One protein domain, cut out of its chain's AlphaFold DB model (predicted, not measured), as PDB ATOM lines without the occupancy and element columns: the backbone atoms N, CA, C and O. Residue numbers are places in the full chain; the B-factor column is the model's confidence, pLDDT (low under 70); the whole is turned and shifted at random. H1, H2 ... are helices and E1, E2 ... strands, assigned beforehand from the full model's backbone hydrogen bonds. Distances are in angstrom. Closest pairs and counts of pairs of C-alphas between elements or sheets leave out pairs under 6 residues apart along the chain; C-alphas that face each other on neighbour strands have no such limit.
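This is residues 138 to 282 of the 483 residues of an uncharacterized protein of Caballeronia sp. SBC1 (UniProt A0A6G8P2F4). What shape do these atoms make? A strongly twisted sheet of five strands, E1 to E5, curls round helix H1, and a smaller sheet, E6 to E8, crosses it near E1 and E5, the two partly face to face as a sandwich. The short helices H2 and H3 graze the larger sheet, while H4 is on the smaller one, followed by a tail with no named element, residues 267 to 282. What is it built of, and how large is it? The printed part has 145 residues, with eight named strands and four named helices in the order E1 E2 E3 E4 H1 H2 E5 H3 E6 E7 E8 H4, a mixed class. The sheets run E4, E3, E2, E1, E5 and E6, E7, E8, both antiparallel; the whole is compact but elongated, with a radius of gyration of the C-alphas of 16.1 A and spans of 55 by 34 by 31 A.

How is the larger sheet paired? E1, residues 138 to 147, and E2, residues 153 to 163, form a hairpin with N 142 and O 158 within hydrogen-bond range at 2.8 A. E3, residues 168 to 176, forms hairpins with E2, N 161 and O 171 being 2.9 A apart, and with E4, residues 179 to 182, N 174 and O 181 being 2.8 A apart; E1 to E4 are a meander, each strand the antiparallel neighbour of the one before. E5, residues 211 to 213, is an edge strand antiparallel to E1, with N 139 and O 211 at 2.9 A. Which helices are on this sheet? H1, residues 185 to 198, is on one face, making two layers, and its closest C-alphas to E3 are Ala 192 and Leu 169, 5.5 A apart. H2, residues 205 to 208, only grazes the sheet, and so does H3, residues 218 to 221, whose Ala 220 has its C-alpha 5.5 A from that of Ala 171 in E3. Where is the second sheet? E6, residues 237 to 240, E7, residues 245 to 250, and E8, residues 255 to 262, form two hairpins and a second meander, with N 238 and O 247 at 2.9 A and N 257 and O 248 at 2.8 A. In the sandwich, two sheets face to face, the strands of one stand at 89 degrees to those of the other; the closest C-alphas of E1 and E8 are those of Gly 140 and Pro 256, 7.0 A apart. H4, residues 263 to 266, is on the smaller sheet at a height over the sheet of 7.8 A, only just over none of its strands, with 2 of its 4 C-alphas on E7. What do the helix backbones show? In H1, 9 of 10 O i to N i+4 pairs are within hydrogen-bond range; H2, H3 and H4 are too short for such a pair.

Where does the first element begin, and how long are the strands? E1 begins at C-alpha 138, (-43.372, 35.343, 41.631), and is 26.2 A long; E2 is 28.0 A, E3 23.5 A, E8 19.2 A and E7 15.0 A. E1 bends by 62 degrees at residue 141, E2 by 63 degrees at residue 157 and E3 by 51 degrees at residue 171. Where are the helices? H1 runs 18.5 A from C-alpha 185 at (-29.459, 39.337, 55.397), and H4 ends at C-alpha 266, (-51.512, 43.007, 21.385).

How far does it reach? The two C-alphas farthest apart are those of Glu 150 and His 269, 55.5 A. Is it unbroken and confident? The printed part has no cut, and its long link is H3 to E6, with 15 residues between them. The mean pLDDT of the printed part is 91.6, with residues 148 to 152 and 226 to 228 under 70.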
ATOM      1  N   PHE A 138     -42.929  34.058  42.136       97.06
ATOM      2  CA  PHE A 138     -43.372  35.343  41.631       97.06
ATOM      3  C   PHE A 138     -42.226  36.342  41.682       97.06
ATOM      4  O   PHE A 138     -41.407  36.290  42.599       97.06
ATOM      5  N   VAL A 139     -42.189  37.258  40.722       97.25
ATOM      6  CA  VAL A 139     -41.172  38.308  40.614       97.25
ATOM      7  C   VAL A 139     -41.829  39.667  40.402       97.25
ATOM      8  O   VAL A 139     -42.862  39.760  39.741       97.25
ATOM      9  N   GLY A 140     -41.242  40.721  40.957       96.56
ATOM     10  CA  GLY A 140     -41.699  42.089  40.729       96.56
ATOM     11  C   GLY A 140     -40.861  43.125  41.466       96.56
ATOM     12  O   GLY A 140     -39.937  42.780  42.214       96.56
ATOM     13  N   ASP A 141     -41.199  44.388  41.223       96.19
ATOM     14  CA  ASP A 141     -40.571  45.550  41.847       96.19
ATOM     15  C   ASP A 141     -41.383  46.024  43.057       96.19
ATOM     16  O   ASP A 141     -42.610  45.938  43.086       96.19
ATOM     17  N   LEU A 142     -40.690  46.541  44.068       95.50
ATOM     18  CA  LEU A 142     -41.267  47.054  45.306       95.50
ATOM     19  C   LEU A 142     -40.526  48.316  45.738       95.50
ATOM     20  O   LEU A 142     -39.296  48.338  45.774       95.50
ATOM     21  N   ASP A 143     -41.266  49.335  46.154       94.69
ATOM     22  CA  ASP A 143     -40.697  50.464  46.883       94.69
ATOM     23  C   ASP A 143     -40.722  50.139  48.382       94.69
ATOM     24  O   ASP A 143     -41.783  49.874  48.956       94.69
ATOM     25  N   HIS A 144     -39.553  50.130  49.030       93.06
ATOM     26  CA  HIS A 144     -39.449  49.872  50.467       93.06
ATOM     27  C   HIS A 144     -38.655  50.963  51.173       93.06
ATOM     28  O   HIS A 144     -37.667  51.486  50.663       93.06
ATOM     29  N   THR A 145     -39.102  51.334  52.370       90.75
ATOM     30  CA  THR A 145     -38.456  52.370  53.173       90.75
ATOM     31  C   THR A 145     -37.698  51.741  54.325       90.75
ATOM     32  O   THR A 145     -38.296  51.313  55.314       90.75
ATOM     33  N   TRP A 146     -36.374  51.793  54.248       85.69
ATOM     34  CA  TRP A 146     -35.510  51.397  55.351       85.69
ATOM     35  C   TRP A 146     -35.149  52.599  56.217       85.69
ATOM     36  O   TRP A 146     -34.880  53.706  55.736       85.69
ATOM     37  N   SER A 147     -35.121  52.376  57.528       75.56
ATOM     38  CA  SER A 147     -34.474  53.288  58.467       75.56
ATOM     39  C   SER A 147     -32.999  52.915  58.577       75.56
ATOM     40  O   SER A 147     -32.635  52.074  59.398       75.56
ATOM     41  N   TRP A 148     -32.163  53.527  57.742       68.12
ATOM     42  CA  TRP A 148     -30.713  53.402  57.847       68.12
ATOM     43  C   TRP A 148     -30.194  54.445  58.838       68.12
ATOM     44  O   TRP A 148     -30.118  55.622  58.503       68.12
ATOM     45  N   ASN A 149     -29.828  54.016  60.048       51.75
ATOM     46  CA  ASN A 149     -29.185  54.848  61.076       51.75
ATOM     47  C   ASN A 149     -29.911  56.187  61.386       51.75
ATOM     48  O   ASN A 149     -31.070  56.405  61.030       51.75
ATOM     49  N   GLU A 150     -29.261  57.076  62.147       55.38
ATOM     50  CA  GLU A 150     -29.819  58.356  62.624       55.38
ATOM     51  C   GLU A 150     -30.099  59.384  61.500       55.38
ATOM     52  O   GLU A 150     -30.751  60.399  61.749       55.38
ATOM     53  N   ASP A 151     -29.674  59.104  60.262       55.19
ATOM     54  CA  ASP A 151     -29.731  60.018  59.109       55.19
ATOM     55  C   ASP A 151     -31.080  60.027  58.365       55.19
ATOM     56  O   ASP A 151     -31.301  60.842  57.466       55.19
ATOM     57  N   GLY A 152     -32.029  59.177  58.774       63.28
ATOM     58  CA  GLY A 152     -33.419  59.230  58.326       63.28
ATOM     59  C   GLY A 152     -33.882  58.019  57.519       63.28
ATOM     60  O   GLY A 152     -33.202  57.011  57.365       63.28
ATOM     61  N   ARG A 153     -35.130  58.100  57.056       78.00
ATOM     62  CA  ARG A 153     -35.766  57.068  56.232       78.00
ATOM     63  C   ARG A 153     -35.412  57.307  54.768       78.00
ATOM     64  O   ARG A 153     -35.685  58.396  54.269       78.00
ATOM     65  N   MET A 154     -34.853  56.302  54.101       82.62
ATOM     66  CA  MET A 154     -34.627  56.330  52.656       82.62
ATOM     67  C   MET A 154     -35.563  55.321  51.995       82.62
ATOM     68  O   MET A 154     -35.585  54.149  52.371       82.62
ATOM     69  N   GLU A 155     -36.353  55.800  51.038       87.75
ATOM     70  CA  GLU A 155     -37.125  54.955  50.132       87.75
ATOM     71  C   GLU A 155     -36.181  54.417  49.058       87.75
ATOM     72  O   GLU A 155     -35.424  55.174  48.444       87.75
ATOM     73  N   VAL A 156     -36.183  53.103  48.880       92.62
ATOM     74  CA  VAL A 156     -35.280  52.394  47.984       92.62
ATOM     75  C   VAL A 156     -36.097  51.426  47.141       92.62
ATOM     76  O   VAL A 156     -36.981  50.726  47.640       92.62
ATOM     77  N   LYS A 157     -35.769  51.375  45.851       95.56
ATOM     78  CA  LYS A 157     -36.355  50.411  44.924       95.56
ATOM     79  C   LYS A 157     -35.753  49.039  45.146       95.56
ATOM     80  O   LYS A 157     -34.532  48.893  45.216       95.56
ATOM     81  N   CYS A 158     -36.610  48.042  45.211       96.81
ATOM     82  CA  CYS A 158     -36.252  46.648  45.384       96.81
ATOM     83  C   CYS A 158     -36.829  45.853  44.223       96.81
ATOM     84  O   CYS A 158     -37.941  46.131  43.789       96.81
ATOM     85  N   ARG A 159     -36.124  44.814  43.792       97.31
ATOM     86  CA  ARG A 159     -36.709  43.744  42.985       97.31
ATOM     87  C   ARG A 159     -36.603  42.444  43.750       97.31
ATOM     88  O   ARG A 159     -35.566  42.164  44.357       97.31
ATOM     89  N   VAL A 160     -37.681  41.671  43.774       97.81
ATOM     90  CA  VAL A 160     -37.772  40.463  44.599       97.81
ATOM     91  C   VAL A 160     -38.231  39.271  43.786       97.81
ATOM     92  O   VAL A 160     -39.014  39.408  42.851       97.81
ATOM     93  N   VAL A 161     -37.781  38.092  44.203       97.62
ATOM     94  CA  VAL A 161     -38.403  36.824  43.838       97.62
ATOM     95  C   VAL A 161     -38.913  36.161  45.103       97.62
ATOM     96  O   VAL A 161     -38.161  35.954  46.057       97.62
ATOM     97  N   VAL A 162     -40.187  35.793  45.108       97.38
ATOM     98  CA  VAL A 162     -40.853  35.135  46.229       97.38
ATOM     99  C   VAL A 162     -41.371  33.766  45.820       97.38
ATOM    100  O   VAL A 162     -41.856  33.576  44.714       97.38
ATOM    101  N   ASP A 163     -41.296  32.803  46.727       96.94
ATOM    102  CA  ASP A 163     -41.967  31.514  46.629       96.94
ATOM    103  C   ASP A 163     -43.220  31.567  47.502       96.94
ATOM    104  O   ASP A 163     -43.161  31.427  48.727       96.94
ATOM    105  N   VAL A 164     -44.359  31.810  46.857       96.81
ATOM    106  CA  VAL A 164     -45.651  31.981  47.530       96.81
ATOM    107  C   VAL A 164     -46.122  30.676  48.174       96.81
ATOM    108  O   VAL A 164     -46.713  30.711  49.250       96.81
ATOM    109  N   ALA A 165     -45.825  29.521  47.569       95.56
ATOM    110  CA  ALA A 165     -46.264  28.223  48.087       95.56
ATOM    111  C   ALA A 165     -45.600  27.864  49.428       95.56
ATOM    112  O   ALA A 165     -46.197  27.166  50.251       95.56
ATOM    113  N   ASN A 166     -44.381  28.359  49.649       95.19
ATOM    114  CA  ASN A 166     -43.599  28.123  50.860       95.19
ATOM    115  C   ASN A 166     -43.424  29.388  51.730       95.19
ATOM    116  O   ASN A 166     -42.634  29.358  52.672       95.19
ATOM    117  N   GLU A 167     -44.151  30.474  51.424       96.50
ATOM    118  CA  GLU A 167     -44.086  31.786  52.095       96.50
ATOM    119  C   GLU A 167     -42.645  32.280  52.327       96.50
ATOM    120  O   GLU A 167     -42.249  32.641  53.439       96.50
ATOM    121  N   ARG A 168     -41.823  32.239  51.271       96.31
ATOM    122  CA  ARG A 168     -40.378  32.485  51.356       96.31
ATOM    123  C   ARG A 168     -39.912  33.551  50.371       96.31
ATOM    124  O   ARG A 168     -40.267  33.512  49.199       96.31
ATOM    125  N   LEU A 169     -39.046  34.456  50.823       97.19
ATOM    126  CA  LEU A 169     -38.275  35.332  49.938       97.19
ATOM    127  C   LEU A 169     -37.102  34.525  49.360       97.19
ATOM    128  O   LEU A 169     -36.261  34.036  50.114       97.19
ATOM    129  N   VAL A 170     -37.084  34.323  48.043       96.38
ATOM    130  CA  VAL A 170     -36.063  33.522  47.346       96.38
ATOM    131  C   VAL A 170     -34.821  34.364  47.086       96.38
ATOM    132  O   VAL A 170     -33.723  33.954  47.446       96.38
ATOM    133  N   ALA A 171     -35.001  35.541  46.491       96.81
ATOM    134  CA  ALA A 171     -33.930  36.473  46.170       96.81
ATOM    135  C   ALA A 171     -34.444  37.910  46.275       96.81
ATOM    136  O   ALA A 171     -35.642  38.161  46.119       96.81
ATOM    137  N   ALA A 172     -33.543  38.850  46.540       97.38
ATOM    138  CA  ALA A 172     -33.869  40.267  46.570       97.38
ATOM    139  C   ALA A 172     -32.646  41.092  46.194       97.38
ATOM    140  O   ALA A 172     -31.545  40.828  46.678       97.38
ATOM    141  N   GLN A 173     -32.865  42.114  45.374       97.12
ATOM    142  CA  GLN A 173     -31.868  43.123  45.056       97.12
ATOM    143  C   GLN A 173     -32.413  44.513  45.345       97.12
ATOM    144  O   GLN A 173     -33.612  44.766  45.229       97.12
ATOM    145  N   VAL A 174     -31.513  45.410  45.716       96.25
ATOM    146  CA  VAL A 174     -31.792  46.798  46.068       96.25
ATOM    147  C   VAL A 174     -31.079  47.715  45.092       96.25
ATOM    148  O   VAL A 174     -29.938  47.459  44.703       96.25
ATOM    149  N   TRP A 175     -31.747  48.781  44.670       95.00
ATOM    150  CA  TRP A 175     -31.144  49.780  43.801       95.00
ATOM    151  C   TRP A 175     -30.244  50.706  44.625       95.00
ATOM    152  O   TRP A 175     -30.730  51.518  45.413       95.00
ATOM    153  N   GLY A 176     -28.927  50.590  44.449       90.12
ATOM    154  CA  GLY A 176     -27.918  51.366  45.167       90.12
ATOM    155  C   GLY A 176     -26.812  51.866  44.238       90.12
ATOM    156  O   GLY A 176     -26.368  51.147  43.350       90.12
ATOM    157  N   TYR A 177     -26.354  53.108  44.437       83.19
ATOM    158  CA  TYR A 177     -25.246  53.714  43.675       83.19
ATOM    159  C   TYR A 177     -25.317  53.464  42.151       83.19
ATOM    160  O   TYR A 177     -24.323  53.086  41.541       83.19
ATOM    161  N   GLU A 178     -26.496  53.671  41.551       90.12
ATOM    162  CA  GLU A 178     -26.755  53.506  40.104       90.12
ATOM    163  C   GLU A 178     -26.766  52.054  39.584       90.12
ATOM    164  O   GLU A 178     -26.754  51.837  38.373       90.12
ATOM    165  N   SER A 179     -26.822  51.051  40.465       93.44
ATOM    166  CA  SER A 179     -26.871  49.639  40.068       93.44
ATOM    167  C   SER A 179     -27.722  48.780  41.010       93.44
ATOM    168  O   SER A 179     -28.040  49.178  42.131       93.44
ATOM    169  N   TRP A 180     -28.110  47.590  40.551       95.25
ATOM    170  CA  TRP A 180     -28.750  46.586  41.401       95.25
ATOM    171  C   TRP A 180     -27.695  45.834  42.217       95.25
ATOM    172  O   TRP A 180     -26.783  45.232  41.652       95.25
ATOM    173  N   CYS A 181     -27.855  45.830  43.539       94.81
ATOM    174  CA  CYS A 181     -27.005  45.101  44.480       94.81
ATOM    175  C   CYS A 181     -27.818  44.021  45.194       94.81
ATOM    176  O   CYS A 181     -28.993  44.227  45.483       94.81
ATOM    177  N   GLU A 182     -27.201  42.888  45.525       95.69
ATOM    178  CA  GLU A 182     -27.851  41.863  46.348       95.69
ATOM    179  C   GLU A 182     -28.230  42.434  47.719       95.69
ATOM    180  O   GLU A 182     -27.404  43.072  48.374       95.69
ATOM    181  N   ALA A 183     -29.470  42.195  48.150       94.88
ATOM    182  CA  ALA A 183     -29.910  42.569  49.487       94.88
ATOM    183  C   ALA A 183     -29.157  41.738  50.541       94.88
ATOM    184  O   ALA A 183     -29.027  40.511  50.410       94.88
ATOM    185  N   ASP A 184     -28.681  42.394  51.596       94.38
ATOM    186  CA  ASP A 184     -28.064  41.733  52.739       94.38
ATOM    187  C   ASP A 184     -29.090  40.926  53.563       94.38
ATOM    188  O   ASP A 184     -30.289  40.884  53.264       94.38
ATOM    189  N   SER A 185     -28.607  40.210  54.582       94.56
ATOM    190  CA  SER A 185     -29.459  39.337  55.397       94.56
ATOM    191  C   SER A 185     -30.547  40.106  56.148       94.56
ATOM    192  O   SER A 185     -31.681  39.635  56.207       94.56
ATOM    193  N   ASP A 186     -30.225  41.280  56.691       93.44
ATOM    194  CA  ASP A 186     -31.160  42.067  57.496       93.44
ATOM    195  C   ASP A 186     -32.239  42.686  56.597       93.44
ATOM    196  O   ASP A 186     -33.429  42.644  56.917       93.44
ATOM    197  N   GLN A 187     -31.844  43.181  55.420       94.62
ATOM    198  CA  GLN A 187     -32.760  43.662  54.388       94.62
ATOM    199  C   GLN A 187     -33.706  42.560  53.904       94.62
ATOM    200  O   GLN A 187     -34.899  42.812  53.728       94.62
ATOM    201  N   LYS A 188     -33.199  41.340  53.688       96.00
ATOM    202  CA  LYS A 188     -34.011  40.188  53.268       96.00
ATOM    203  C   LYS A 188     -35.013  39.772  54.338       96.00
ATOM    204  O   LYS A 188     -36.167  39.520  53.999       96.00
ATOM    205  N   ASP A 189     -34.604  39.724  55.602       95.75
ATOM    206  CA  ASP A 189     -35.498  39.380  56.709       95.75
ATOM    207  C   ASP A 189     -36.613  40.425  56.876       95.75
ATOM    208  O   ASP A 189     -37.783  40.070  57.065       95.75
ATOM    209  N   ASP A 190     -36.276  41.710  56.741       95.38
ATOM    210  CA  ASP A 190     -37.246  42.805  56.796       95.38
ATOM    211  C   ASP A 190     -38.221  42.773  55.605       95.38
ATOM    212  O   ASP A 190     -39.439  42.806  55.804       95.38
ATOM    213  N   LEU A 191     -37.721  42.588  54.375       96.69
ATOM    214  CA  LEU A 191     -38.557  42.408  53.180       96.69
ATOM    215  C   LEU A 191     -39.462  41.176  53.299       96.69
ATOM    216  O   LEU A 191     -40.651  41.249  52.990       96.69
ATOM    217  N   ALA A 192     -38.945  40.043  53.778       97.38
ATOM    218  CA  ALA A 192     -39.737  38.831  53.965       97.38
ATOM    219  C   ALA A 192     -40.874  39.053  54.973       97.38
ATOM    220  O   ALA A 192     -42.009  38.624  54.744       97.38
ATOM    221  N   LYS A 193     -40.602  39.767  56.071       96.44
ATOM    222  CA  LYS A 193     -41.623  40.137  57.051       96.44
ATOM    223  C   LYS A 193     -42.669  41.075  56.442       96.44
ATOM    224  O   LYS A 193     -43.863  40.813  56.594       96.44
ATOM    225  N   LEU A 194     -42.245  42.115  55.726       95.94
ATOM    226  CA  LEU A 194     -43.150  43.030  55.031       95.94
ATOM    227  C   LEU A 194     -44.080  42.263  54.076       95.94
ATOM    228  O   LEU A 194     -45.294  42.464  54.097       95.94
ATOM    229  N   LEU A 195     -43.529  41.357  53.269       96.94
ATOM    230  CA  LEU A 195     -44.269  40.625  52.241       96.94
ATOM    231  C   LEU A 195     -45.242  39.606  52.838       96.94
ATOM    232  O   LEU A 195     -46.432  39.618  52.519       96.94
ATOM    233  N   PHE A 196     -44.772  38.730  53.721       97.25
ATOM    234  CA  PHE A 196     -45.574  37.590  54.171       97.25
ATOM    235  C   PHE A 196     -46.332  37.843  55.472       97.25
ATOM    236  O   PHE A 196     -47.435  37.329  55.639       97.25
ATOM    237  N   VAL A 197     -45.788  38.653  56.384       96.31
ATOM    238  CA  VAL A 197     -46.424  38.908  57.686       96.31
ATOM    239  C   VAL A 197     -47.363  40.106  57.611       96.31
ATOM    240  O   VAL A 197     -48.496  40.021  58.082       96.31
ATOM    241  N   GLU A 198     -46.904  41.218  57.038       96.06
ATOM    242  CA  GLU A 198     -47.661  42.475  57.051       96.06
ATOM    243  C   GLU A 198     -48.663  42.547  55.897       96.06
ATOM    244  O   GLU A 198     -49.838  42.843  56.116       96.06
ATOM    245  N   ASN A 199     -48.219  42.204  54.687       96.25
ATOM    246  CA  ASN A 199     -49.019  42.325  53.468       96.25
ATOM    247  C   ASN A 199     -49.701  41.030  53.022       96.25
ATOM    248  O   ASN A 199     -50.614  41.074  52.199       96.25
ATOM    249  N   LYS A 200     -49.293  39.883  53.580       96.94
ATOM    250  CA  LYS A 200     -49.831  38.558  53.239       96.94
ATOM    251  C   LYS A 200     -49.837  38.285  51.732       96.94
ATOM    252  O   LYS A 200     -50.821  37.789  51.180       96.94
ATOM    253  N   VAL A 201     -48.717  38.568  51.072       96.12
ATOM    254  CA  VAL A 201     -48.522  38.364  49.627       96.12
ATOM    255  C   VAL A 201     -48.917  36.958  49.166       96.12
ATOM    256  O   VAL A 201     -49.368  36.794  48.037       96.12
ATOM    257  N   GLY A 202     -48.838  35.950  50.040       95.62
ATOM    258  CA  GLY A 202     -49.271  34.594  49.713       95.62
ATOM    259  C   GLY A 202     -50.762  34.442  49.369       95.62
ATOM    260  O   GLY A 202     -51.124  33.509  48.657       95.62
ATOM    261  N   GLU A 203     -51.628  35.355  49.825       96.38
ATOM    262  CA  GLU A 203     -53.069  35.327  49.527       96.38
ATOM    263  C   GLU A 203     -53.398  35.960  48.159       96.38
ATOM    264  O   GLU A 203     -54.326  35.512  47.484       96.38
ATOM    265  N   ALA A 204     -52.655  36.993  47.741       95.19
ATOM    266  CA  ALA A 204     -52.944  37.769  46.532       95.19
ATOM    267  C   ALA A 204     -51.684  38.448  45.947       95.19
ATOM    268  O   ALA A 204     -51.589  39.674  45.974       95.19
ATOM    269  N   PRO A 205     -50.721  37.693  45.387       95.50
ATOM    270  CA  PRO A 205     -49.443  38.257  44.935       95.50
ATOM    271  C   PRO A 205     -49.600  39.304  43.822       95.50
ATOM    272  O   PRO A 205     -48.922  40.326  43.838       95.50
ATOM    273  N   VAL A 206     -50.570  39.117  42.922       92.12
ATOM    274  CA  VAL A 206     -50.867  40.047  41.813       92.12
ATOM    275  C   VAL A 206     -51.317  41.430  42.309       92.12
ATOM    276  O   VAL A 206     -51.115  42.426  41.624       92.12
ATOM    277  N   ALA A 207     -51.885  41.533  43.518       92.75
ATOM    278  CA  ALA A 207     -52.261  42.829  44.096       92.75
ATOM    279  C   ALA A 207     -51.044  43.703  44.458       92.75
ATOM    280  O   ALA A 207     -51.205  44.900  44.688       92.75
ATOM    281  N   PHE A 208     -49.853  43.100  44.497       93.62
ATOM    282  CA  PHE A 208     -48.568  43.741  44.767       93.62
ATOM    283  C   PHE A 208     -47.698  43.832  43.507       93.62
ATOM    284  O   PHE A 208     -46.482  43.919  43.624       93.62
ATOM    285  N   ASP A 209     -48.311  43.754  42.319       93.44
ATOM    286  CA  ASP A 209     -47.621  43.803  41.023       93.44
ATOM    287  C   ASP A 209     -46.505  42.739  40.901       93.44
ATOM    288  O   ASP A 209     -45.476  42.942  40.259       93.44
ATOM    289  N   LEU A 210     -46.725  41.575  41.530       95.38
ATOM    290  CA  LEU A 210     -45.870  40.401  41.393       95.38
ATOM    291  C   LEU A 210     -46.435  39.455  40.328       95.38
ATOM    292  O   LEU A 210     -47.609  39.072  40.375       95.38
ATOM    293  N   PHE A 211     -45.574  39.017  39.417       94.75
ATOM    294  CA  PHE A 211     -45.921  38.185  38.268       94.75
ATOM    295  C   PHE A 211     -45.437  36.758  38.466       94.75
ATOM    296  O   PHE A 211     -44.295  36.539  38.867       94.75
ATOM    297  N   GLU A 212     -46.308  35.787  38.197       94.69
ATOM    298  CA  GLU A 212     -45.952  34.372  38.285       94.69
ATOM    299  C   GLU A 212     -44.910  34.027  37.218       94.69
ATOM    300  O   GLU A 212     -45.070  34.374  36.048       94.69
ATOM    301  N   ILE A 213     -43.851  33.333  37.627       94.88
ATOM    302  CA  ILE A 213     -42.771  32.889  36.747       94.88
ATOM    303  C   ILE A 213     -42.536  31.391  36.919       94.88
ATOM    304  O   ILE A 213     -42.514  30.850  38.024       94.88
ATOM    305  N   ASP A 214     -42.344  30.708  35.795       92.50
ATOM    306  CA  ASP A 214     -41.984  29.290  35.732       92.50
ATOM    307  C   ASP A 214     -40.463  29.057  35.790       92.50
ATOM    308  O   ASP A 214     -40.012  27.913  35.884       92.50
ATOM    309  N   ARG A 215     -39.663  30.130  35.735       92.50
ATOM    310  CA  ARG A 215     -38.194  30.101  35.724       92.50
ATOM    311  C   ARG A 215     -37.660  31.310  36.477       92.50
ATOM    312  O   ARG A 215     -38.253  32.380  36.425       92.50
ATOM    313  N   LEU A 216     -36.539  31.147  37.165       94.00
ATOM    314  CA  LEU A 216     -35.923  32.251  37.894       94.00
ATOM    315  C   LEU A 216     -35.144  33.166  36.944       94.00
ATOM    316  O   LEU A 216     -34.492  32.647  36.035       94.00
ATOM    317  N   PRO A 217     -35.162  34.491  37.177       94.06
ATOM    318  CA  PRO A 217     -34.230  35.391  36.513       94.06
ATOM    319  C   PRO A 217     -32.785  34.998  36.832       94.06
ATOM    320  O   PRO A 217     -32.507  34.454  37.907       94.06
ATOM    321  N   GLU A 218     -31.864  35.305  35.920       92.38
ATOM    322  CA  GLU A 218     -30.434  35.014  36.032       92.38
ATOM    323  C   GLU A 218     -29.881  35.508  37.372       92.38
ATOM    324  O   GLU A 218     -29.226  34.747  38.090       92.38
ATOM    325  N   TRP A 219     -30.252  36.725  37.780       94.00
ATOM    326  CA  TRP A 219     -29.808  37.319  39.043       94.00
ATOM    327  C   TRP A 219     -30.312  36.583  40.299       94.00
ATOM    328  O   TRP A 219     -29.702  36.709  41.358       94.00
ATOM    329  N   ALA A 220     -31.383  35.789  40.200       94.06
ATOM    330  CA  ALA A 220     -31.939  35.007  41.308       94.06
ATOM    331  C   ALA A 220     -31.527  33.522  41.287       94.06
ATOM    332  O   ALA A 220     -31.796  32.800  42.252       94.06
ATOM    333  N   THR A 221     -30.874  33.038  40.224       90.06
ATOM    334  CA  THR A 221     -30.527  31.608  40.069       90.06
ATOM    335  C   THR A 221     -29.605  31.087  41.171       90.06
ATOM    336  O   THR A 221     -29.796  29.968  41.652       90.06
ATOM    337  N   CYS A 222     -28.673  31.915  41.656       84.50
ATOM    338  CA  CYS A 222     -27.762  31.574  42.754       84.50
ATOM    339  C   CYS A 222     -28.493  31.130  44.036       84.50
ATOM    340  O   CYS A 222     -27.931  30.388  44.840       84.50
ATOM    341  N   ALA A 223     -29.745  31.558  44.233       79.62
ATOM    342  CA  ALA A 223     -30.528  31.247  45.425       79.62
ATOM    343  C   ALA A 223     -31.279  29.900  45.361       79.62
ATOM    344  O   ALA A 223     -31.760  29.419  46.391       79.62
ATOM    345  N   ALA A 224     -31.403  29.282  44.181       70.50
ATOM    346  CA  ALA A 224     -32.271  28.119  43.971       70.50
ATOM    347  C   ALA A 224     -31.546  26.776  43.796       70.50
ATOM    348  O   ALA A 224     -32.201  25.746  43.630       70.50
ATOM    349  N   GLY A 225     -30.214  26.765  43.902       72.50
ATOM    350  CA  GLY A 225     -29.398  25.588  43.599       72.50
ATOM    351  C   GLY A 225     -29.282  25.355  42.089       72.50
ATOM    352  O   GLY A 225     -30.054  25.914  41.319       72.50
ATOM    353  N   ASP A 226     -28.302  24.552  41.668       68.75
ATOM    354  CA  ASP A 226     -27.758  24.418  40.296       68.75
ATOM    355  C   ASP A 226     -28.723  23.943  39.175       68.75
ATOM    356  O   ASP A 226     -28.304  23.331  38.187       68.75
ATOM    357  N   GLN A 227     -30.026  24.183  39.276       67.81
ATOM    358  CA  GLN A 227     -30.972  23.865  38.221       67.81
ATOM    359  C   GLN A 227     -30.878  24.918  37.106       67.81
ATOM    360  O   GLN A 227     -31.557  25.940  37.127       67.81
ATOM    361  N   GLN A 228     -30.023  24.654  36.113       64.94
ATOM    362  CA  GLN A 228     -29.968  25.443  34.882       64.94
ATOM    363  C   GLN A 228     -31.288  25.304  34.119       64.94
ATOM    364  O   GLN A 228     -31.552  24.292  33.465       64.94
ATOM    365  N   VAL A 229     -32.117  26.336  34.205       74.00
ATOM    366  CA  VAL A 229     -33.309  26.504  33.380       74.00
ATOM    367  C   VAL A 229     -32.995  27.578  32.329       74.00
ATOM    368  O   VAL A 229     -32.377  28.581  32.682       74.00
ATOM    369  N   PRO A 230     -33.361  27.396  31.043       82.62
ATOM    370  CA  PRO A 230     -33.116  28.413  30.023       82.62
ATOM    371  C   PRO A 230     -33.767  29.758  30.389       82.62
ATOM    372  O   PRO A 230     -34.942  29.752  30.785       82.62
ATOM    373  N   PRO A 231     -33.056  30.892  30.223       87.31
ATOM    374  CA  PRO A 231     -33.605  32.208  30.529       87.31
ATOM    375  C   PRO A 231     -34.804  32.524  29.631       87.31
ATOM    376  O   PRO A 231     -34.988  31.927  28.560       87.31
ATOM    377  N   TYR A 232     -35.635  33.459  30.076       90.12
ATOM    378  CA  TYR A 232     -36.671  34.037  29.227       90.12
ATOM    379  C   TYR A 232     -36.036  34.760  28.037       90.12
ATOM    380  O   TYR A 232     -34.940  35.317  28.127       90.12
ATOM    381  N   GLN A 233     -36.717  34.732  26.898       90.25
ATOM    382  CA  GLN A 233     -36.303  35.508  25.733       90.25
ATOM    383  C   GLN A 233     -36.839  36.937  25.845       90.25
ATOM    384  O   GLN A 233     -37.898  37.150  26.427       90.25
ATOM    385  N   GLY A 234     -36.142  37.905  25.242       91.12
ATOM    386  CA  GLY A 234     -36.686  39.255  25.082       91.12
ATOM    387  C   GLY A 234     -38.073  39.216  24.431       91.12
ATOM    388  O   GLY A 234     -38.323  38.405  23.524       91.12
ATOM    389  N   ASP A 235     -38.972  40.045  24.958       91.44
ATOM    390  CA  ASP A 235     -40.370  40.193  24.545       91.44
ATOM    391  C   ASP A 235     -41.233  38.931  24.735       91.44
ATOM    392  O   ASP A 235     -42.338  38.837  24.196       91.44
ATOM    393  N   GLU A 236     -40.744  37.926  25.470       95.06
ATOM    394  CA  GLU A 236     -41.522  36.728  25.797       95.06
ATOM    395  C   GLU A 236     -42.691  37.098  26.715       95.06
ATOM    396  O   GLU A 236     -42.484  37.700  27.767       95.06
ATOM    397  N   VAL A 237     -43.917  36.721  26.347       96.00
ATOM    398  CA  VAL A 237     -45.099  37.001  27.174       96.00
ATOM    399  C   VAL A 237     -45.112  36.062  28.380       96.00
ATOM    400  O   VAL A 237     -45.133  34.830  28.251       96.00
ATOM    401  N   ILE A 238     -45.102  36.647  29.576       95.69
ATOM    402  CA  ILE A 238     -45.075  35.901  30.839       95.69
ATOM    403  C   ILE A 238     -46.425  35.901  31.562       95.69
ATOM    404  O   ILE A 238     -46.656  35.032  32.396       95.69
ATOM    405  N   GLY A 239     -47.339  36.810  31.216       95.31
ATOM    406  CA  GLY A 239     -48.671  36.858  31.813       95.31
ATOM    407  C   GLY A 239     -49.438  38.134  31.482       95.31
ATOM    408  O   GLY A 239     -49.090  38.859  30.550       95.31
ATOM    409  N   LEU A 240     -50.491  38.382  32.261       95.12
ATOM    410  CA  LEU A 240     -51.254  39.629  32.265       95.12
ATOM    411  C   LEU A 240     -51.129  40.290  33.639       95.12
ATOM    412  O   LEU A 240     -51.039  39.592  34.655       95.12
ATOM    413  N   ASP A 241     -51.145  41.616  33.676       93.81
ATOM    414  CA  ASP A 241     -51.233  42.362  34.928       93.81
ATOM    415  C   ASP A 241     -52.676  42.429  35.470       93.81
ATOM    416  O   ASP A 241     -53.609  41.813  34.943       93.81
ATOM    417  N   LYS A 242     -52.870  43.182  36.558       90.62
ATOM    418  CA  LYS A 242     -54.187  43.380  37.183       90.62
ATOM    419  C   LYS A 242     -55.190  44.134  36.300       90.62
ATOM    420  O   LYS A 242     -56.392  44.005  36.530       90.62
ATOM    421  N   ASP A 243     -54.702  44.904  35.332       93.00
ATOM    422  CA  ASP A 243     -55.498  45.704  34.404       93.00
ATOM    423  C   ASP A 243     -55.783  44.939  33.092       93.00
ATOM    424  O   ASP A 243     -56.584  45.388  32.270       93.00
ATOM    425  N   GLY A 244     -55.210  43.739  32.929       93.25
ATOM    426  CA  GLY A 244     -55.350  42.896  31.742       93.25
ATOM    427  C   GLY A 244     -54.370  43.245  30.620       93.25
ATOM    428  O   GLY A 244     -54.553  42.776  29.491       93.25
ATOM    429  N   CYS A 245     -53.350  44.052  30.913       96.00
ATOM    430  CA  CYS A 245     -52.288  44.403  29.983       96.00
ATOM    431  C   CYS A 245     -51.248  43.285  29.892       96.00
ATOM    432  O   CYS A 245     -50.991  42.565  30.862       96.00
ATOM    433  N   VAL A 246     -50.655  43.134  28.710       96.44
ATOM    434  CA  VAL A 246     -49.649  42.111  28.432       96.44
ATOM    435  C   VAL A 246     -48.354  42.439  29.167       96.44
ATOM    436  O   VAL A 246     -47.835  43.552  29.118       96.44
ATOM    437  N   VAL A 247     -47.813  41.433  29.850       96.50
ATOM    438  CA  VAL A 247     -46.536  41.529  30.554       96.50
ATOM    439  C   VAL A 247     -45.514  40.693  29.803       96.50
ATOM    440  O   VAL A 247     -45.687  39.482  29.629       96.50
ATOM    441  N   GLN A 248     -44.446  41.345  29.361       96.69
ATOM    442  CA  GLN A 248     -43.365  40.751  28.584       96.69
ATOM    443  C   GLN A 248     -42.064  40.728  29.381       96.69
ATOM    444  O   GLN A 248     -41.849  41.542  30.278       96.69
ATOM    445  N   TRP A 249     -41.173  39.799  29.055       97.00
ATOM    446  CA  TRP A 249     -39.837  39.771  29.633       97.00
ATOM    447  C   TRP A 249     -38.938  40.822  28.989       97.00
ATOM    448  O   TRP A 249     -38.687  40.788  27.782       97.00
ATOM    449  N   ASN A 250     -38.398  41.721  29.807       94.56
ATOM    450  CA  ASN A 250     -37.367  42.651  29.387       94.56
ATOM    451  C   ASN A 250     -35.991  42.021  29.641       94.56
ATOM    452  O   ASN A 250     -35.534  41.951  30.783       94.56
ATOM    453  N   SER A 251     -35.318  41.589  28.572       91.81
ATOM    454  CA  SER A 251     -33.991  40.971  28.659       91.81
ATOM    455  C   SER A 251     -32.887  41.919  29.130       91.81
ATOM    456  O   SER A 251     -31.883  41.439  29.640       91.81
ATOM    457  N   ASP A 252     -33.055  43.237  28.989       90.31
ATOM    458  CA  ASP A 252     -32.035  44.209  29.407       90.31
ATOM    459  C   ASP A 252     -31.961  44.319  30.933       90.31
ATOM    460  O   ASP A 252     -30.889  44.506  31.504       90.31
ATOM    461  N   ASN A 253     -33.113  44.176  31.595       90.19
ATOM    462  CA  ASN A 253     -33.225  44.265  33.049       90.19
ATOM    463  C   ASN A 253     -33.436  42.908  33.723       90.19
ATOM    464  O   ASN A 253     -33.382  42.838  34.951       90.19
ATOM    465  N   ASP A 254     -33.672  41.855  32.940       93.81
ATOM    466  CA  ASP A 254     -33.999  40.511  33.414       93.81
ATOM    467  C   ASP A 254     -35.188  40.529  34.396       93.81
ATOM    468  O   ASP A 254     -35.137  40.006  35.514       93.81
ATOM    469  N   MET A 255     -36.240  41.247  33.983       95.44
ATOM    470  CA  MET A 255     -37.456  41.513  34.756       95.44
ATOM    471  C   MET A 255     -38.693  41.595  33.849       95.44
ATOM    472  O   MET A 255     -38.577  41.964  32.676       95.44
ATOM    473  N   PRO A 256     -39.897  41.322  34.386       95.56
ATOM    474  CA  PRO A 256     -41.151  41.645  33.717       95.56
ATOM    475  C   PRO A 256     -41.293  43.140  33.422       95.56
ATOM    476  O   PRO A 256     -40.961  43.978  34.257       95.56
ATOM    477  N   ALA A 257     -41.871  43.469  32.275       95.44
ATOM    478  CA  ALA A 257     -42.289  44.811  31.909       95.44
ATOM    479  C   ALA A 257     -43.704  44.772  31.323       95.44
ATOM    480  O   ALA A 257     -44.043  43.897  30.529       95.44
ATOM    481  N   ASN A 258     -44.533  45.729  31.724       94.75
ATOM    482  CA  ASN A 258     -45.858  45.920  31.149       94.75
ATOM    483  C   ASN A 258     -45.719  46.578  29.770       94.75
ATOM    484  O   ASN A 258     -45.088  47.632  29.674       94.75
ATOM    485  N   SER A 259     -46.295  45.982  28.722       94.12
ATOM    486  CA  SER A 259     -46.274  46.576  27.379       94.12
ATOM    487  C   SER A 259     -47.192  47.798  27.266       94.12
ATOM    488  O   SER A 259     -47.015  48.626  26.379       94.12
ATOM    489  N   GLY A 260     -48.168  47.931  28.173       94.81
ATOM    490  CA  GLY A 260     -49.232  48.932  28.114       94.81
ATOM    491  C   GLY A 260     -50.371  48.567  27.159       94.81
ATOM    492  O   GLY A 260     -51.364  49.289  27.109       94.81
ATOM    493  N   GLU A 261     -50.251  47.455  26.434       95.94
ATOM    494  CA  GLU A 261     -51.258  46.964  25.497       95.94
ATOM    495  C   GLU A 261     -52.151  45.934  26.182       95.94
ATOM    496  O   GLU A 261     -51.673  45.000  26.834       95.94
ATOM    497  N   SER A 262     -53.463  46.058  25.998       97.00
ATOM    498  CA  SER A 262     -54.380  44.971  26.341       97.00
ATOM    499  C   SER A 262     -54.107  43.739  25.470       97.00
ATOM    500  O   SER A 262     -53.591  43.844  24.358       97.00
ATOM    501  N   LEU A 263     -54.513  42.551  25.925       96.38
ATOM    502  CA  LEU A 263     -54.380  41.324  25.124       96.38
ATOM    503  C   LEU A 263     -55.084  41.414  23.750       96.38
ATOM    504  O   LEU A 263     -54.673  40.768  22.787       96.38
ATOM    505  N   GLU A 264     -56.154  42.206  23.664       95.19
ATOM    506  CA  GLU A 264     -56.910  42.444  22.433       95.19
ATOM    507  C   GLU A 264     -56.134  43.327  21.447       95.19
ATOM    508  O   GLU A 264     -56.111  43.022  20.255       95.19
ATOM    509  N   GLU A 265     -55.476  44.381  21.942       94.25
ATOM    510  CA  GLU A 265     -54.606  45.263  21.151       94.25
ATOM    511  C   GLU A 265     -53.325  44.547  20.721       94.25
ATOM    512  O   GLU A 265     -52.975  44.589  19.543       94.25
ATOM    513  N   PHE A 266     -52.696  43.821  21.651       95.50
ATOM    514  CA  PHE A 266     -51.512  43.007  21.385       95.50
ATOM    515  C   PHE A 266     -51.802  41.919  20.348       95.50
ATOM    516  O   PHE A 266     -50.956  41.607  19.521       95.50
ATOM    517  N   GLY A 267     -53.008  41.346  20.360       95.50
ATOM    518  CA  GLY A 267     -53.455  40.352  19.393       95.50
ATOM    519  C   GLY A 267     -52.983  38.932  19.717       95.50
ATOM    520  O   GLY A 267     -51.797  38.634  19.833       95.50
ATOM    521  N   LEU A 268     -53.929  37.989  19.777       96.25
ATOM    522  CA  LEU A 268     -53.633  36.585  20.107       96.25
ATOM    523  C   LEU A 268     -52.636  35.926  19.143       96.25
ATOM    524  O   LEU A 268     -51.894  35.038  19.547       96.25
ATOM    525  N   HIS A 269     -52.604  36.357  17.881       91.12
ATOM    526  CA  HIS A 269     -51.698  35.816  16.870       91.12
ATOM    527  C   HIS A 269     -50.220  36.161  17.117       91.12
ATOM    528  O   HIS A 269     -49.358  35.517  16.525       91.12
ATOM    529  N   ASN A 270     -49.931  37.138  17.986       92.31
ATOM    530  CA  ASN A 270     -48.568  37.515  18.365       92.31
ATOM    531  C   ASN A 270     -48.008  36.659  19.513       92.31
ATOM    532  O   ASN A 270     -46.803  36.672  19.762       92.31
ATOM    533  N   LEU A 271     -48.853  35.860  20.175       94.25
ATOM    534  CA  LEU A 271     -48.422  34.900  21.191       94.25
ATOM    535  C   LEU A 271     -47.764  33.670  20.554       94.25
ATOM    536  O   LEU A 271     -48.232  33.136  19.545       94.25
ATOM    537  N   ARG A 272     -46.732  33.143  21.211       91.38
ATOM    538  CA  ARG A 272     -46.113  31.846  20.909       91.38
ATOM    539  C   ARG A 272     -46.939  30.702  21.503       91.38
ATOM    540  O   ARG A 272     -47.703  30.886  22.451       91.38
ATOM    541  N   GLU A 273     -46.717  29.482  21.009       91.06
ATOM    542  CA  GLU A 273     -47.474  28.294  21.441       91.06
ATOM    543  C   GLU A 273     -47.387  28.033  22.961       91.06
ATOM    544  O   GLU A 273     -48.319  27.516  23.557       91.06
ATOM    545  N   TYR A 274     -46.300  28.403  23.637       91.31
ATOM    546  CA  TYR A 274     -46.201  28.233  25.095       91.31
ATOM    547  C   TYR A 274     -46.688  29.448  25.902       91.31
ATOM    548  O   TYR A 274     -46.840  29.348  27.118       91.31
ATOM    549  N   GLU A 275     -46.945  30.590  25.258       94.56
ATOM    550  CA  GLU A 275     -47.325  31.840  25.927       94.56
ATOM    551  C   GLU A 275     -48.837  31.940  26.147       94.56
ATOM    552  O   GLU A 275     -49.271  32.460  27.175       94.56
ATOM    553  N   PHE A 276     -49.658  31.382  25.245       94.81
ATOM    554  CA  PHE A 276     -51.121  31.480  25.353       94.81
ATOM    555  C   PHE A 276     -51.660  30.909  26.673       94.81
ATOM    556  O   PHE A 276     -52.622  31.430  27.238       94.81
ATOM    557  N   ALA A 277     -51.017  29.861  27.198       93.06
ATOM    558  CA  ALA A 277     -51.426  29.232  28.447       93.06
ATOM    559  C   ALA A 277     -51.193  30.153  29.656       93.06
ATOM    560  O   ALA A 277     -51.975  30.117  30.605       93.06
ATOM    561  N   ARG A 278     -50.160  31.005  29.608       92.88
ATOM    562  CA  ARG A 278     -49.810  31.943  30.688       92.88
ATOM    563  C   ARG A 278     -50.801  33.096  30.803       92.88
ATOM    564  O   ARG A 278     -51.058  33.574  31.900       92.88
ATOM    565  N   VAL A 279     -51.399  33.496  29.684       94.62
ATOM    566  CA  VAL A 279     -52.437  34.540  29.630       94.62
ATOM    567  C   VAL A 279     -53.863  33.974  29.707       94.62
ATOM    568  O   VAL A 279     -54.833  34.698  29.507       94.62
ATOM    569  N   GLY A 280     -54.016  32.673  29.988       94.69
ATOM    570  CA  GLY A 280     -55.325  32.035  30.162       94.69
ATOM    571  C   GLY A 280     -56.148  31.887  28.875       94.69
ATOM    572  O   GLY A 280     -57.366  31.713  28.943       94.69
ATOM    573  N   VAL A 281     -55.510  31.944  27.705       96.19
ATOM    574  CA  VAL A 281     -56.169  31.778  26.403       96.19
ATOM    575  C   VAL A 281     -56.292  30.289  26.075       96.19
ATOM    576  O   VAL A 281     -55.354  29.516  26.246       96.19
ATOM    577  N   ALA A 282     -57.461  29.860  25.596       96.88
ATOM    578  CA  ALA A 282     -57.648  28.490  25.121       96.88
ATOM    579  C   ALA A 282     -56.881  28.263  23.808       96.88
ATOM    580  O   ALA A 282     -56.905  29.119  22.921       96.88
TER     581      ALA A 282